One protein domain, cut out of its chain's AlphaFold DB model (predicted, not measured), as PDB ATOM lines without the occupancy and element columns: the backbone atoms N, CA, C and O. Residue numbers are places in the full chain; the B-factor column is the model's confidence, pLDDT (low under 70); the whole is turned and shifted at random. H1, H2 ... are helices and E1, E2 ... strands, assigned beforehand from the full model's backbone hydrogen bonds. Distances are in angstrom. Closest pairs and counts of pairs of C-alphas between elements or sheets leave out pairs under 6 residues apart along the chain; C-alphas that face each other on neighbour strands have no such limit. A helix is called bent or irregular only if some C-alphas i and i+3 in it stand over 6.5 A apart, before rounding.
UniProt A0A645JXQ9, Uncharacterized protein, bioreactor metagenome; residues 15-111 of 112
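Overview. This is residues 15 to 111 of the 112 residues of an uncharacterized protein of bioreactor metagenome (UniProt A0A645JXQ9). A small three-stranded sheet sits at one end of a loose, elongated loop: the long helix H1 runs away from it along one side, and the unnamed stretch of residues 60 to 81 comes back to it. H2 packs over the sheet's middle strand E1, near the centre of the whole, and residues 45 to 51 and 53 to 59 of H1 stick out. The printed part has 97 residues, with three named helices and three named strands that follow along the chain as E1, E2, H1, E3, H2, H3; the mixed sheet runs E2, E1, E3, and the class is mixed, helices and strands. It is loose, with a radius of gyration of the C-alphas of 15.6 A and spans of 51 by 26 by 24 A.

Along the chain. Find C-alpha 15 at (584.959, 310.017, 473.881); E1 runs from there to residue 23, 21.8 A, and bends by 55 degrees at residue 20. E2 is residues 27 to 33, 18.9 A. H1, residues 34 to 59, covers 35.3 A to C-alpha 59 at (622.923, 306.879, 465.536); it has a kink of 55 degrees near residue 53 and is irregular, with C-alphas 55 and 58 8.2 A apart. Then come E3, residues 82 to 84, H2, residues 86 to 93, 11.1 A, and H3, residues 98 to 101.

Arrangement. Look first at the hairpin E1 and E2, antiparallel, with N 18 and O 30 2.8 A apart. E3 is parallel to E1, with N 17 and O 82 2.8 A apart. H2 is on the sheet at a height of 10.2 A. H1 only grazes the sheet, with residues 34 to 37. H1 and H2 only just touch, through residues 37 to 41 of H1, with 3 pairs of C-alphas within 8 A, the closest Lys 37 and Gly 90 at 6.9 A; they are about perpendicular at 88 degrees. H3 is apart from H1. O i to N i+4 pairs are within hydrogen-bond range in 18 of 22 for H1 and 3 of 4 for H2; H3 is too short for one.

Size, cuts and confidence. The C-alphas of Glu 58 and Lys 78 are the two farthest apart, 51.7 A. The printed part has no cut, the link H1 to E3 is long, and no printed residue is under 70 in pLDDT.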
ATOM      1  N   GLU A  15     584.580 309.081 474.947       92.50
ATOM      2  CA  GLU A  15     584.959 310.017 473.881       92.50
ATOM      3  C   GLU A  15     584.750 309.393 472.499       92.50
ATOM      4  O   GLU A  15     584.344 310.085 471.570       92.50
ATOM      5  N   TYR A  16     585.009 308.090 472.378       93.12
ATOM      6  CA  TYR A  16     584.758 307.295 471.180       93.12
ATOM      7  C   TYR A  16     584.660 305.807 471.533       93.12
ATOM      8  O   TYR A  16     585.095 305.373 472.605       93.12
ATOM      9  N   PHE A  17     584.113 305.016 470.617       94.06
ATOM     10  CA  PHE A  17     584.222 303.564 470.635       94.06
ATOM     11  C   PHE A  17     585.339 303.116 469.697       94.06
ATOM     12  O   PHE A  17     585.305 303.376 468.495       94.06
ATOM     13  N   GLY A  18     586.329 302.431 470.263       91.81
ATOM     14  CA  GLY A  18     587.374 301.765 469.505       91.81
ATOM     15  C   GLY A  18     586.812 300.520 468.833       91.81
ATOM     16  O   GLY A  18     586.354 299.621 469.540       91.81
ATOM     17  N   HIS A  19     586.848 300.448 467.505       89.00
ATOM     18  CA  HIS A  19     586.599 299.181 466.822       89.00
ATOM     19  C   HIS A  19     587.846 298.282 466.885       89.00
ATOM     20  O   HIS A  19     588.975 298.776 466.947       89.00
ATOM     21  N   THR A  20     587.671 296.964 466.919       84.44
ATOM     22  CA  THR A  20     588.800 296.018 466.890       84.44
ATOM     23  C   THR A  20     588.784 295.201 465.602       84.44
ATOM     24  O   THR A  20     587.752 295.095 464.937       84.44
ATOM     25  N   SER A  21     589.926 294.626 465.221       78.19
ATOM     26  CA  SER A  21     590.012 293.707 464.076       78.19
ATOM     27  C   SER A  21     589.249 292.398 464.316       78.19
ATOM     28  O   SER A  21     588.812 291.755 463.369       78.19
ATOM     29  N   GLY A  22     589.047 292.010 465.581       77.50
ATOM     30  CA  GLY A  22     588.304 290.808 465.949       77.50
ATOM     31  C   GLY A  22     586.787 291.003 465.887       77.50
ATOM     32  O   GLY A  22     586.239 291.912 466.513       77.50
ATOM     33  N   THR A  23     586.088 290.091 465.213       78.94
ATOM     34  CA  THR A  23     584.628 290.145 465.032       78.94
ATOM     35  C   THR A  23     583.907 289.001 465.739       78.94
ATOM     36  O   THR A  23     584.452 287.912 465.888       78.94
ATOM     37  N   THR A  24     582.651 289.223 466.123       77.00
ATOM     38  CA  THR A  24     581.683 288.165 466.487       77.00
ATOM     39  C   THR A  24     580.463 288.283 465.570       77.00
ATOM     40  O   THR A  24     579.342 288.479 466.029       77.00
ATOM     41  N   GLY A  25     580.705 288.342 464.256       84.06
ATOM     42  CA  GLY A  25     579.722 288.708 463.223       84.06
ATOM     43  C   GLY A  25     579.602 290.220 462.985       84.06
ATOM     44  O   GLY A  25     579.501 290.660 461.845       84.06
ATOM     45  N   LYS A  26     579.696 291.036 464.042       80.69
ATOM     46  CA  LYS A  26     579.864 292.500 463.958       80.69
ATOM     47  C   LYS A  26     581.181 292.923 464.602       80.69
ATOM     48  O   LYS A  26     581.748 292.185 465.415       80.69
ATOM     49  N   GLN A  27     581.666 294.108 464.238       83.75
ATOM     50  CA  GLN A  27     582.888 294.656 464.813       83.75
ATOM     51  C   GLN A  27     582.680 294.992 466.293       83.75
ATOM     52  O   GLN A  27     581.680 295.614 466.664       83.75
ATOM     53  N   LYS A  28     583.607 294.554 467.152       90.88
ATOM     54  CA  LYS A  28     583.521 294.812 468.594       90.88
ATOM     55  C   LYS A  28     583.784 296.286 468.867       90.88
ATOM     56  O   LYS A  28     584.682 296.869 468.266       90.88
ATOM     57  N   LEU A  29     583.025 296.862 469.798       91.88
ATOM     58  CA  LEU A  29     583.137 298.263 470.197       91.88
ATOM     59  C   LEU A  29     583.636 298.358 471.637       91.88
ATOM     60  O   LEU A  29     582.958 297.921 472.566       91.88
ATOM     61  N   ILE A  30     584.808 298.957 471.826       93.38
ATOM     62  CA  ILE A  30     585.431 299.149 473.136       93.38
ATOM     63  C   ILE A  30     585.250 300.610 473.561       93.38
ATOM     64  O   ILE A  30     585.713 301.498 472.846       93.38
ATOM     65  N   PRO A  31     584.587 300.907 474.691       94.69
ATOM     66  CA  PRO A  31     584.415 302.284 475.133       94.69
ATOM     67  C   PRO A  31     585.766 302.878 475.549       94.69
ATOM     68  O   PRO A  31     586.444 302.352 476.433       94.69
ATOM     69  N   VAL A  32     586.148 304.001 474.939       94.12
ATOM     70  CA  VAL A  32     587.385 304.713 475.270       94.12
ATOM     71  C   VAL A  32     587.059 306.034 475.951       94.12
ATOM     72  O   VAL A  32     586.261 306.839 475.475       94.12
ATOM     73  N   THR A  33     587.712 306.269 477.085       94.50
ATOM     74  CA  THR A  33     587.642 307.524 477.840       94.50
ATOM     75  C   THR A  33     588.921 308.329 477.649       94.50
ATOM     76  O   THR A  33     589.972 307.786 477.292       94.50
ATOM     77  N   LYS A  34     588.885 309.611 478.027       92.38
ATOM     78  CA  LYS A  34     590.094 310.442 478.112       92.38
ATOM     79  C   LYS A  34     591.199 309.767 478.936       92.38
ATOM     80  O   LYS A  34     592.362 309.774 478.540       92.38
ATOM     81  N   ARG A  35     590.842 309.133 480.062       92.94
ATOM     82  CA  ARG A  35     591.796 308.468 480.966       92.94
ATOM     83  C   ARG A  35     592.489 307.282 480.296       92.94
ATOM     84  O   ARG A  35     593.706 307.159 480.403       92.94
ATOM     85  N   THR A  36     591.741 306.414 479.618       91.56
ATOM     86  CA  THR A  36     592.308 305.233 478.942       91.56
ATOM     87  C   THR A  36     593.156 305.637 477.740       91.56
ATOM     88  O   THR A  36     594.265 305.130 477.593       91.56
ATOM     89  N   LYS A  37     592.702 306.628 476.959       90.12
ATOM     90  CA  LYS A  37     593.486 307.222 475.867       90.12
ATOM     91  C   LYS A  37     594.830 307.759 476.366       90.12
ATOM     92  O   LYS A  37     595.870 307.482 475.778       90.12
ATOM     93  N   MET A  38     594.827 308.466 477.497       89.69
ATOM     94  CA  MET A  38     596.051 309.034 478.065       89.69
ATOM     95  C   MET A  38     597.021 307.989 478.607       89.69
ATOM     96  O   MET A  38     598.228 308.192 478.519       89.69
ATOM     97  N   LYS A  39     596.528 306.859 479.123       91.12
ATOM     98  CA  LYS A  39     597.402 305.734 479.489       91.12
ATOM     99  C   LYS A  39     598.144 305.195 478.264       91.12
ATOM    100  O   LYS A  39     599.363 305.089 478.314       91.12
ATOM    101  N   GLY A  40     597.432 304.928 477.165       88.69
ATOM    102  CA  GLY A  40     598.048 304.470 475.914       88.69
ATOM    103  C   GLY A  40     599.080 305.461 475.370       88.69
ATOM    104  O   GLY A  40     600.206 305.077 475.066       88.69
ATOM    105  N   ALA A  41     598.739 306.753 475.350       88.50
ATOM    106  CA  ALA A  41     599.649 307.807 474.903       88.50
ATOM    107  C   ALA A  41     600.933 307.897 475.748       88.50
ATOM    108  O   ALA A  41     602.005 308.104 475.192       88.50
ATOM    109  N   LYS A  42     600.857 307.699 477.073       89.56
ATOM    110  CA  LYS A  42     602.044 307.689 477.948       89.56
ATOM    111  C   LYS A  42     602.993 306.537 477.627       89.56
ATOM    112  O   LYS A  42     604.198 306.761 477.583       89.56
ATOM    113  N   TYR A  43     602.466 305.335 477.387       89.81
ATOM    114  CA  TYR A  43     603.301 304.210 476.961       89.81
ATOM    115  C   TYR A  43     603.979 304.512 475.625       89.81
ATOM    116  O   TYR A  43     605.193 304.382 475.531       89.81
ATOM    117  N   MET A  44     603.230 305.001 474.634       86.94
ATOM    118  CA  MET A  44     603.797 305.357 473.329       86.94
ATOM    119  C   MET A  44     604.878 306.441 473.446       86.94
ATOM    120  O   MET A  44     605.951 306.293 472.878       86.94
ATOM    121  N   ALA A  45     604.640 307.499 474.225       87.69
ATOM    122  CA  ALA A  45     605.579 308.610 474.353       87.69
ATOM    123  C   ALA A  45     606.850 308.255 475.142       87.69
ATOM    124  O   ALA A  45     607.925 308.759 474.827       87.69
ATOM    125  N   LEU A  46     606.746 307.416 476.179       91.25
ATOM    126  CA  LEU A  46     607.864 307.148 477.089       91.25
ATOM    127  C   LEU A  46     608.574 305.830 476.781       91.25
ATOM    128  O   LEU A  46     609.802 305.801 476.728       91.25
ATOM    129  N   LEU A  47     607.826 304.745 476.574       91.56
ATOM    130  CA  LEU A  47     608.411 303.417 476.396       91.56
ATOM    131  C   LEU A  47     609.144 303.312 475.059       91.56
ATOM    132  O   LEU A  47     610.277 302.840 475.037       91.56
ATOM    133  N   ILE A  48     608.532 303.796 473.971       88.00
ATOM    134  CA  ILE A  48     609.159 303.776 472.640       88.00
ATOM    135  C   ILE A  48     610.423 304.628 472.651       88.00
ATOM    136  O   ILE A  48     611.472 304.164 472.213       88.00
ATOM    137  N   THR A  49     610.354 305.837 473.208       88.25
ATOM    138  CA  THR A  49     611.510 306.738 473.291       88.25
ATOM    139  C   THR A  49     612.634 306.132 474.127       88.25
ATOM    140  O   THR A  49     613.782 306.138 473.696       88.25
ATOM    141  N   ARG A  50     612.326 305.538 475.290       92.56
ATOM    142  CA  ARG A  50     613.330 304.875 476.137       92.56
ATOM    143  C   ARG A  50     613.968 303.682 475.436       92.56
ATOM    144  O   ARG A  50     615.184 303.532 475.492       92.56
ATOM    145  N   PHE A  51     613.159 302.846 474.791       93.50
ATOM    146  CA  PHE A  51     613.655 301.700 474.041       93.50
ATOM    147  C   PHE A  51     614.555 302.150 472.887       93.50
ATOM    148  O   PHE A  51     615.665 301.649 472.743       93.50
ATOM    149  N   SER A  52     614.111 303.139 472.115       90.88
ATOM    150  CA  SER A  52     614.860 303.661 470.973       90.88
ATOM    151  C   SER A  52     616.177 304.293 471.426       90.88
ATOM    152  O   SER A  52     617.215 303.987 470.861       90.88
ATOM    153  N   TYR A  53     616.177 305.075 472.510       91.69
ATOM    154  CA  TYR A  53     617.407 305.634 473.075       91.69
ATOM    155  C   TYR A  53     618.388 304.541 473.516       91.69
ATOM    156  O   TYR A  53     619.559 304.580 473.162       91.69
ATOM    157  N   ASN A  54     617.928 303.531 474.257       95.00
ATOM    158  CA  ASN A  54     618.824 302.489 474.764       95.00
ATOM    159  C   ASN A  54     619.514 301.688 473.650       95.00
ATOM    160  O   ASN A  54     620.621 301.206 473.867       95.00
ATOM    161  N   ASN A  55     618.861 301.538 472.495       95.62
ATOM    162  CA  ASN A  55     619.347 300.688 471.409       95.62
ATOM    163  C   ASN A  55     619.964 301.471 470.241       95.62
ATOM    164  O   ASN A  55     620.772 300.910 469.515       95.62
ATOM    165  N   LEU A  56     619.585 302.738 470.047       93.75
ATOM    166  CA  LEU A  56     619.910 303.527 468.852       93.75
ATOM    167  C   LEU A  56     620.525 304.896 469.188       93.75
ATOM    168  O   LEU A  56     620.589 305.760 468.320       93.75
ATOM    169  N   LYS A  57     620.943 305.139 470.441       93.94
ATOM    170  CA  LYS A  57     621.496 306.444 470.861       93.94
ATOM    171  C   LYS A  57     622.716 306.895 470.056       93.94
ATOM    172  O   LYS A  57     622.876 308.096 469.881       93.94
ATOM    173  N   GLU A  58     623.556 305.967 469.602       95.06
ATOM    174  CA  GLU A  58     624.793 306.301 468.881       95.06
ATOM    175  C   GLU A  58     624.497 306.856 467.475       95.06
ATOM    176  O   GLU A  58     625.204 307.742 467.008       95.06
ATOM    177  N   ASP A  59     623.392 306.421 466.855       91.12
ATOM    178  CA  ASP A  59     622.923 306.879 465.536       91.12
ATOM    179  C   ASP A  59     621.732 307.855 465.634       91.12
ATOM    180  O   ASP A  59     621.029 308.130 464.652       91.12
ATOM    181  N   TRP A  60     621.448 308.365 466.837       87.31
ATOM    182  CA  TRP A  60     620.277 309.199 467.073       87.31
ATOM    183  C   TRP A  60     620.406 310.547 466.366       87.31
ATOM    184  O   TRP A  60     621.364 311.292 466.568       87.31
ATOM    185  N   ASN A  61     619.378 310.920 465.606       87.94
ATOM    186  CA  ASN A  61     619.263 312.245 465.011       87.94
ATOM    187  C   ASN A  61     617.916 312.892 465.359       87.94
ATOM    188  O   ASN A  61     616.949 312.225 465.721       87.94
ATOM    189  N   TYR A  62     617.855 314.217 465.237       86.44
ATOM    190  CA  TYR A  62     616.641 315.009 465.466       86.44
ATOM    191  C   TYR A  62     615.787 315.164 464.196       86.44
ATOM    192  O   TYR A  62     615.034 316.129 464.057       86.44
ATOM    193  N   GLY A  63     615.934 314.244 463.240       92.12
ATOM    194  CA  GLY A  63     615.128 314.197 462.029       92.12
ATOM    195  C   GLY A  63     613.677 313.803 462.305       92.12
ATOM    196  O   GLY A  63     613.296 313.424 463.413       92.12
ATOM    197  N   LYS A  64     612.846 313.893 461.265       93.56
ATOM    198  CA  LYS A  64     611.438 313.481 461.318       93.56
ATOM    199  C   LYS A  64     611.274 312.080 460.747       93.56
ATOM    200  O   LYS A  64     611.888 311.746 459.737       93.56
ATOM    201  N   GLY A  65     610.398 311.286 461.356       91.75
ATOM    202  CA  GLY A  65     610.035 309.970 460.833       91.75
ATOM    203  C   GLY A  65     609.086 310.061 459.635       91.75
ATOM    204  O   GLY A  65     608.321 311.016 459.501       91.75
ATOM    205  N   LEU A  66     609.066 309.033 458.793       93.69
ATOM    206  CA  LEU A  66     607.980 308.826 457.837       93.69
ATOM    207  C   LEU A  66     606.865 308.023 458.519       93.69
ATOM    208  O   LEU A  66     607.119 306.931 459.023       93.69
ATOM    209  N   MET A  67     605.635 308.544 458.534       91.06
ATOM    210  CA  MET A  67     604.474 307.830 459.078       91.06
ATOM    211  C   MET A  67     603.424 307.606 457.997       91.06
ATOM    212  O   MET A  67     602.857 308.559 457.469       91.06
ATOM    213  N   ILE A  68     603.126 306.345 457.702       90.75
ATOM    214  CA  ILE A  68     602.061 305.971 456.771       90.75
ATOM    215  C   ILE A  68     600.906 305.429 457.608       90.75
ATOM    216  O   ILE A  68     601.003 304.342 458.175       90.75
ATOM    217  N   ALA A  69     599.847 306.224 457.755       87.25
ATOM    218  CA  ALA A  69     598.691 305.877 458.572       87.25
ATOM    219  C   ALA A  69     597.416 306.556 458.061       87.25
ATOM    220  O   ALA A  69     597.456 307.706 457.627       87.25
ATOM    221  N   ASP A  70     596.294 305.851 458.194       86.44
ATOM    222  CA  ASP A  70     594.939 306.382 458.034       86.44
ATOM    223  C   ASP A  70     594.319 306.663 459.419       86.44
ATOM    224  O   ASP A  70     594.444 305.866 460.357       86.44
ATOM    225  N   ILE A  71     593.655 307.812 459.565       85.31
ATOM    226  CA  ILE A  71     592.941 308.225 460.782       85.31
ATOM    227  C   ILE A  71     591.434 308.414 460.582       85.31
ATOM    228  O   ILE A  71     590.774 308.993 461.455       85.31
ATOM    229  N   VAL A  72     590.882 307.947 459.466       78.12
ATOM    230  CA  VAL A  72     589.479 308.117 459.106       78.12
ATOM    231  C   VAL A  72     588.567 307.584 460.213       78.12
ATOM    232  O   VAL A  72     588.694 306.468 460.725       78.12
ATOM    233  N   MET A  73     587.617 308.432 460.604       76.00
ATOM    234  CA  MET A  73     586.507 308.011 461.442       76.00
ATOM    235  C   MET A  73     585.591 307.100 460.636       76.00
ATOM    236  O   MET A  73     585.112 307.475 459.566       76.00
ATOM    237  N   SER A  74     585.336 305.909 461.168       78.00
ATOM    238  CA  SER A  74     584.606 304.875 460.446       78.00
ATOM    239  C   SER A  74     583.112 305.199 460.386       78.00
ATOM    240  O   SER A  74     582.506 305.076 459.327       78.00
ATOM    241  N   THR A  75     582.515 305.604 461.517       87.56
ATOM    242  CA  THR A  75     581.077 305.924 461.638       87.56
ATOM    243  C   THR A  75     580.750 306.516 463.029       87.56
ATOM    244  O   THR A  75     581.656 306.881 463.782       87.56
ATOM    245  N   TYR A  76     579.467 306.605 463.388       92.31
ATOM    246  CA  TYR A  76     578.955 307.023 464.695       92.31
ATOM    247  C   TYR A  76     577.988 305.977 465.261       92.31
ATOM    248  O   TYR A  76     577.286 305.284 464.523       92.31
ATOM    249  N   THR A  77     577.930 305.853 466.588       93.56
ATOM    250  CA  THR A  77     576.890 305.055 467.248       93.56
ATOM    251  C   THR A  77     575.522 305.740 467.144       93.56
ATOM    252  O   THR A  77     575.435 306.935 466.871       93.56
ATOM    253  N   LYS A  78     574.434 305.017 467.458       94.25
ATOM    254  CA  LYS A  78     573.075 305.594 467.531       94.25
ATOM    255  C   LYS A  78     572.969 306.781 468.499       94.25
ATOM    256  O   LYS A  78     572.200 307.697 468.259       94.25
ATOM    257  N   GLY A  79     573.761 306.775 469.570       93.81
ATOM    258  CA  GLY A  79     573.879 307.885 470.518       93.81
ATOM    259  C   GLY A  79     574.803 309.025 470.072       93.81
ATOM    260  O   GLY A  79     575.159 309.853 470.906       93.81
ATOM    261  N   GLY A  80     575.258 309.045 468.814       94.38
ATOM    262  CA  GLY A  80     576.120 310.097 468.265       94.38
ATOM    263  C   GLY A  80     577.579 310.045 468.731       94.38
ATOM    264  O   GLY A  80     578.297 311.033 468.600       94.38
ATOM    265  N   ILE A  81     578.043 308.918 469.284       94.00
ATOM    266  CA  ILE A  81     579.427 308.776 469.758       94.00
ATOM    267  C   ILE A  81     580.307 308.282 468.596       94.00
ATOM    268  O   ILE A  81     579.945 307.293 467.957       94.00
ATOM    269  N   PRO A  82     581.462 308.916 468.323       92.44
ATOM    270  CA  PRO A  82     582.419 308.475 467.305       92.44
ATOM    271  C   PRO A  82     582.791 306.987 467.395       92.44
ATOM    272  O   PRO A  82     583.042 306.482 468.491       92.44
ATOM    273  N   ILE A  83     582.907 306.309 466.250       92.12
ATOM    274  CA  ILE A  83     583.541 304.988 466.114       92.12
ATOM    275  C   ILE A  83     584.783 305.128 465.228       92.12
ATOM    276  O   ILE A  83     584.695 305.599 464.092       92.12
ATOM    277  N   CYS A  84     585.940 304.716 465.742       89.25
ATOM    278  CA  CYS A  84     587.203 304.746 465.003       89.25
ATOM    279  C   CYS A  84     588.215 303.732 465.552       89.25
ATOM    280  O   CYS A  84     587.969 303.069 466.565       89.25
ATOM    281  N   SER A  85     589.370 303.608 464.896       88.38
ATOM    282  CA  SER A  85     590.482 302.820 465.427       88.38
ATOM    283  C   SER A  85     591.104 303.481 466.658       88.38
ATOM    284  O   SER A  85     591.031 304.699 466.857       88.38
ATOM    285  N   ALA A  86     591.753 302.676 467.502       85.50
ATOM    286  CA  ALA A  86     592.487 303.197 468.653       85.50
ATOM    287  C   ALA A  86     593.560 304.217 468.226       85.50
ATOM    288  O   ALA A  86     593.702 305.265 468.861       85.50
ATOM    289  N   THR A  87     594.250 303.939 467.117       85.06
ATOM    290  CA  THR A  87     595.289 304.797 466.541       85.06
ATOM    291  C   THR A  87     594.716 306.116 466.035       85.06
ATOM    292  O   THR A  87     595.250 307.172 466.372       85.06
ATOM    293  N   SER A  88     593.575 306.092 465.339       88.44
ATOM    294  CA  SER A  88     592.881 307.300 464.870       88.44
ATOM    295  C   SER A  88     592.537 308.231 466.039       88.44
ATOM    296  O   SER A  88     592.748 309.443 465.964       88.44
ATOM    297  N   GLY A  89     592.048 307.676 467.156       83.88
ATOM    298  CA  GLY A  89     591.770 308.441 468.376       83.88
ATOM    299  C   GLY A  89     593.026 309.052 469.016       83.88
ATOM    300  O   GLY A  89     592.975 310.174 469.525       83.88
ATOM    301  N   GLY A  90     594.155 308.338 468.968       86.38
ATOM    302  CA  GLY A  90     595.453 308.799 469.466       86.38
ATOM    303  C   GLY A  90     596.064 309.914 468.616       86.38
ATOM    304  O   GLY A  90     596.358 310.986 469.146       86.38
ATOM    305  N   ILE A  91     596.191 309.695 467.302       89.50
ATOM    306  CA  ILE A  91     596.796 310.642 466.350       89.50
ATOM    307  C   ILE A  91     596.020 311.965 466.331       89.50
ATOM    308  O   ILE A  91     596.623 313.034 466.422       89.50
ATOM    309  N   ASN A  92     594.683 311.918 466.329       87.44
ATOM    310  CA  ASN A  92     593.859 313.128 466.431       87.44
ATOM    311  C   ASN A  92     594.141 313.945 467.702       87.44
ATOM    312  O   ASN A  92     594.058 315.173 467.680       87.44
ATOM    313  N   GLY A  93     594.493 313.275 468.804       85.50
ATOM    314  CA  GLY A  93     594.840 313.921 470.069       85.50
ATOM    315  C   GLY A  93     596.189 314.643 470.059       85.50
ATOM    316  O   GLY A  93     596.383 315.538 470.877       85.50
ATOM    317  N   ILE A  94     597.093 314.290 469.141       88.94
ATOM    318  CA  ILE A  94     598.440 314.872 469.023       88.94
ATOM    319  C   ILE A  94     598.649 315.621 467.703       88.94
ATOM    320  O   ILE A  94     599.787 315.895 467.335       88.94
ATOM    321  N   LYS A  95     597.573 315.976 466.989       90.88
ATOM    322  CA  LYS A  95     597.636 316.587 465.647       90.88
ATOM    323  C   LYS A  95     598.588 317.786 465.544       90.88
ATOM    324  O   LYS A  95     599.236 317.964 464.524       90.88
ATOM    325  N   THR A  96     598.696 318.588 466.605       91.38
ATOM    326  CA  THR A  96     599.561 319.777 466.659       91.38
ATOM    327  C   THR A  96     601.039 319.435 466.835       91.38
ATOM    328  O   THR A  96     601.891 320.252 466.507       91.38
ATOM    329  N   LEU A  97     601.352 318.236 467.335       91.25
ATOM    330  CA  LEU A  97     602.716 317.733 467.505       91.25
ATOM    331  C   LEU A  97     603.218 316.972 466.272       91.25
ATOM    332  O   LEU A  97     604.426 316.896 466.068       91.25
ATOM    333  N   LEU A  98     602.321 316.433 465.437       92.25
ATOM    334  CA  LEU A  98     602.693 315.632 464.263       92.25
ATOM    335  C   LEU A  98     603.708 316.316 463.336       92.25
ATOM    336  O   LEU A  98     604.672 315.641 462.979       92.25
ATOM    337  N   PRO A  99     603.592 317.621 463.002       93.44
ATOM    338  CA  PRO A  99     604.552 318.272 462.111       93.44
ATOM    339  C   PRO A  99     605.976 318.329 462.665       93.44
ATOM    340  O   PRO A  99     606.908 318.530 461.895       93.44
ATOM    341  N   TYR A 100     606.165 318.177 463.979       91.88
ATOM    342  CA  TYR A 100     607.487 318.150 464.609       91.88
ATOM    343  C   TYR A 100     608.091 316.744 464.638       91.88
ATOM    344  O   TYR A 100     609.306 316.615 464.713       91.88
ATOM    345  N   LEU A 101     607.256 315.705 464.564       91.56
ATOM    346  CA  LEU A 101     607.667 314.307 464.698       91.56
ATOM    347  C   LEU A 101     607.781 313.595 463.347       91.56
ATOM    348  O   LEU A 101     608.632 312.721 463.186       91.56
ATOM    349  N   TYR A 102     606.934 313.959 462.382       94.44
ATOM    350  CA  TYR A 102     606.784 313.229 461.129       94.44
ATOM    351  C   TYR A 102     606.806 314.138 459.901       94.44
ATOM    352  O   TYR A 102     606.427 315.308 459.956       94.44
ATOM    353  N   THR A 103     607.252 313.582 458.776       95.69
ATOM    354  CA  THR A 103     607.227 314.240 457.462       95.69
ATOM    355  C   THR A 103     605.831 314.243 456.843       95.69
ATOM    356  O   THR A 103     605.516 315.129 456.054       95.69
ATOM    357  N   SER A 104     604.989 313.281 457.220       94.00
ATOM    358  CA  SER A 104     603.631 313.119 456.705       94.00
ATOM    359  C   SER A 104     602.681 314.202 457.240       94.00
ATOM    360  O   SER A 104     602.447 314.243 458.454       94.00
ATOM    361  N   PRO A 105     602.082 315.045 456.376       92.19
ATOM    362  CA  PRO A 105     601.069 316.011 456.790       92.19
ATOM    363  C   PRO A 105     599.830 315.313 457.357       92.19
ATOM    364  O   PRO A 105     599.415 314.254 456.883       92.19
ATOM    365  N   TYR A 106     599.205 315.930 458.355       91.38
ATOM    366  CA  TYR A 106     598.018 315.384 459.015       91.38
ATOM    367  C   TYR A 106     596.817 315.257 458.060       91.38
ATOM    368  O   TYR A 106     595.981 314.370 458.215       91.38
ATOM    369  N   GLU A 107     596.742 316.124 457.055       91.62
ATOM    370  CA  GLU A 107     595.710 316.155 456.023       91.62
ATOM    371  C   GLU A 107     595.744 314.896 455.154       91.62
ATOM    372  O   GLU A 107     594.689 314.348 454.843       91.62
ATOM    373  N   VAL A 108     596.943 314.397 454.833       92.44
ATOM    374  CA  VAL A 108     597.124 313.184 454.018       92.44
ATOM    375  C   VAL A 108     596.569 311.954 454.734       92.44
ATOM    376  O   VAL A 108     595.991 311.078 454.101       92.44
ATOM    377  N   MET A 109     596.647 311.921 456.066       90.81
ATOM    378  CA  MET A 109     596.137 310.810 456.879       90.81
ATOM    379  C   MET A 109     594.600 310.724 456.894       90.81
ATOM    380  O   MET A 109     594.047 309.771 457.436       90.81
ATOM    381  N   LYS A 110     593.894 311.731 456.361       88.06
ATOM    382  CA  LYS A 110     592.422 311.780 456.303       88.06
ATOM    383  C   LYS A 110     591.846 311.408 454.940       88.06
ATOM    384  O   LYS A 110     590.621 311.400 454.802       88.06
ATOM    385  N   ILE A 111     592.698 311.203 453.939       84.75
ATOM    386  CA  ILE A 111     592.270 310.895 452.577       84.75
ATOM    387  C   ILE A 111     591.653 309.488 452.572       84.75
ATOM    388  O   ILE A 111     592.205 308.575 453.181       84.75
TER     389      ILE A 111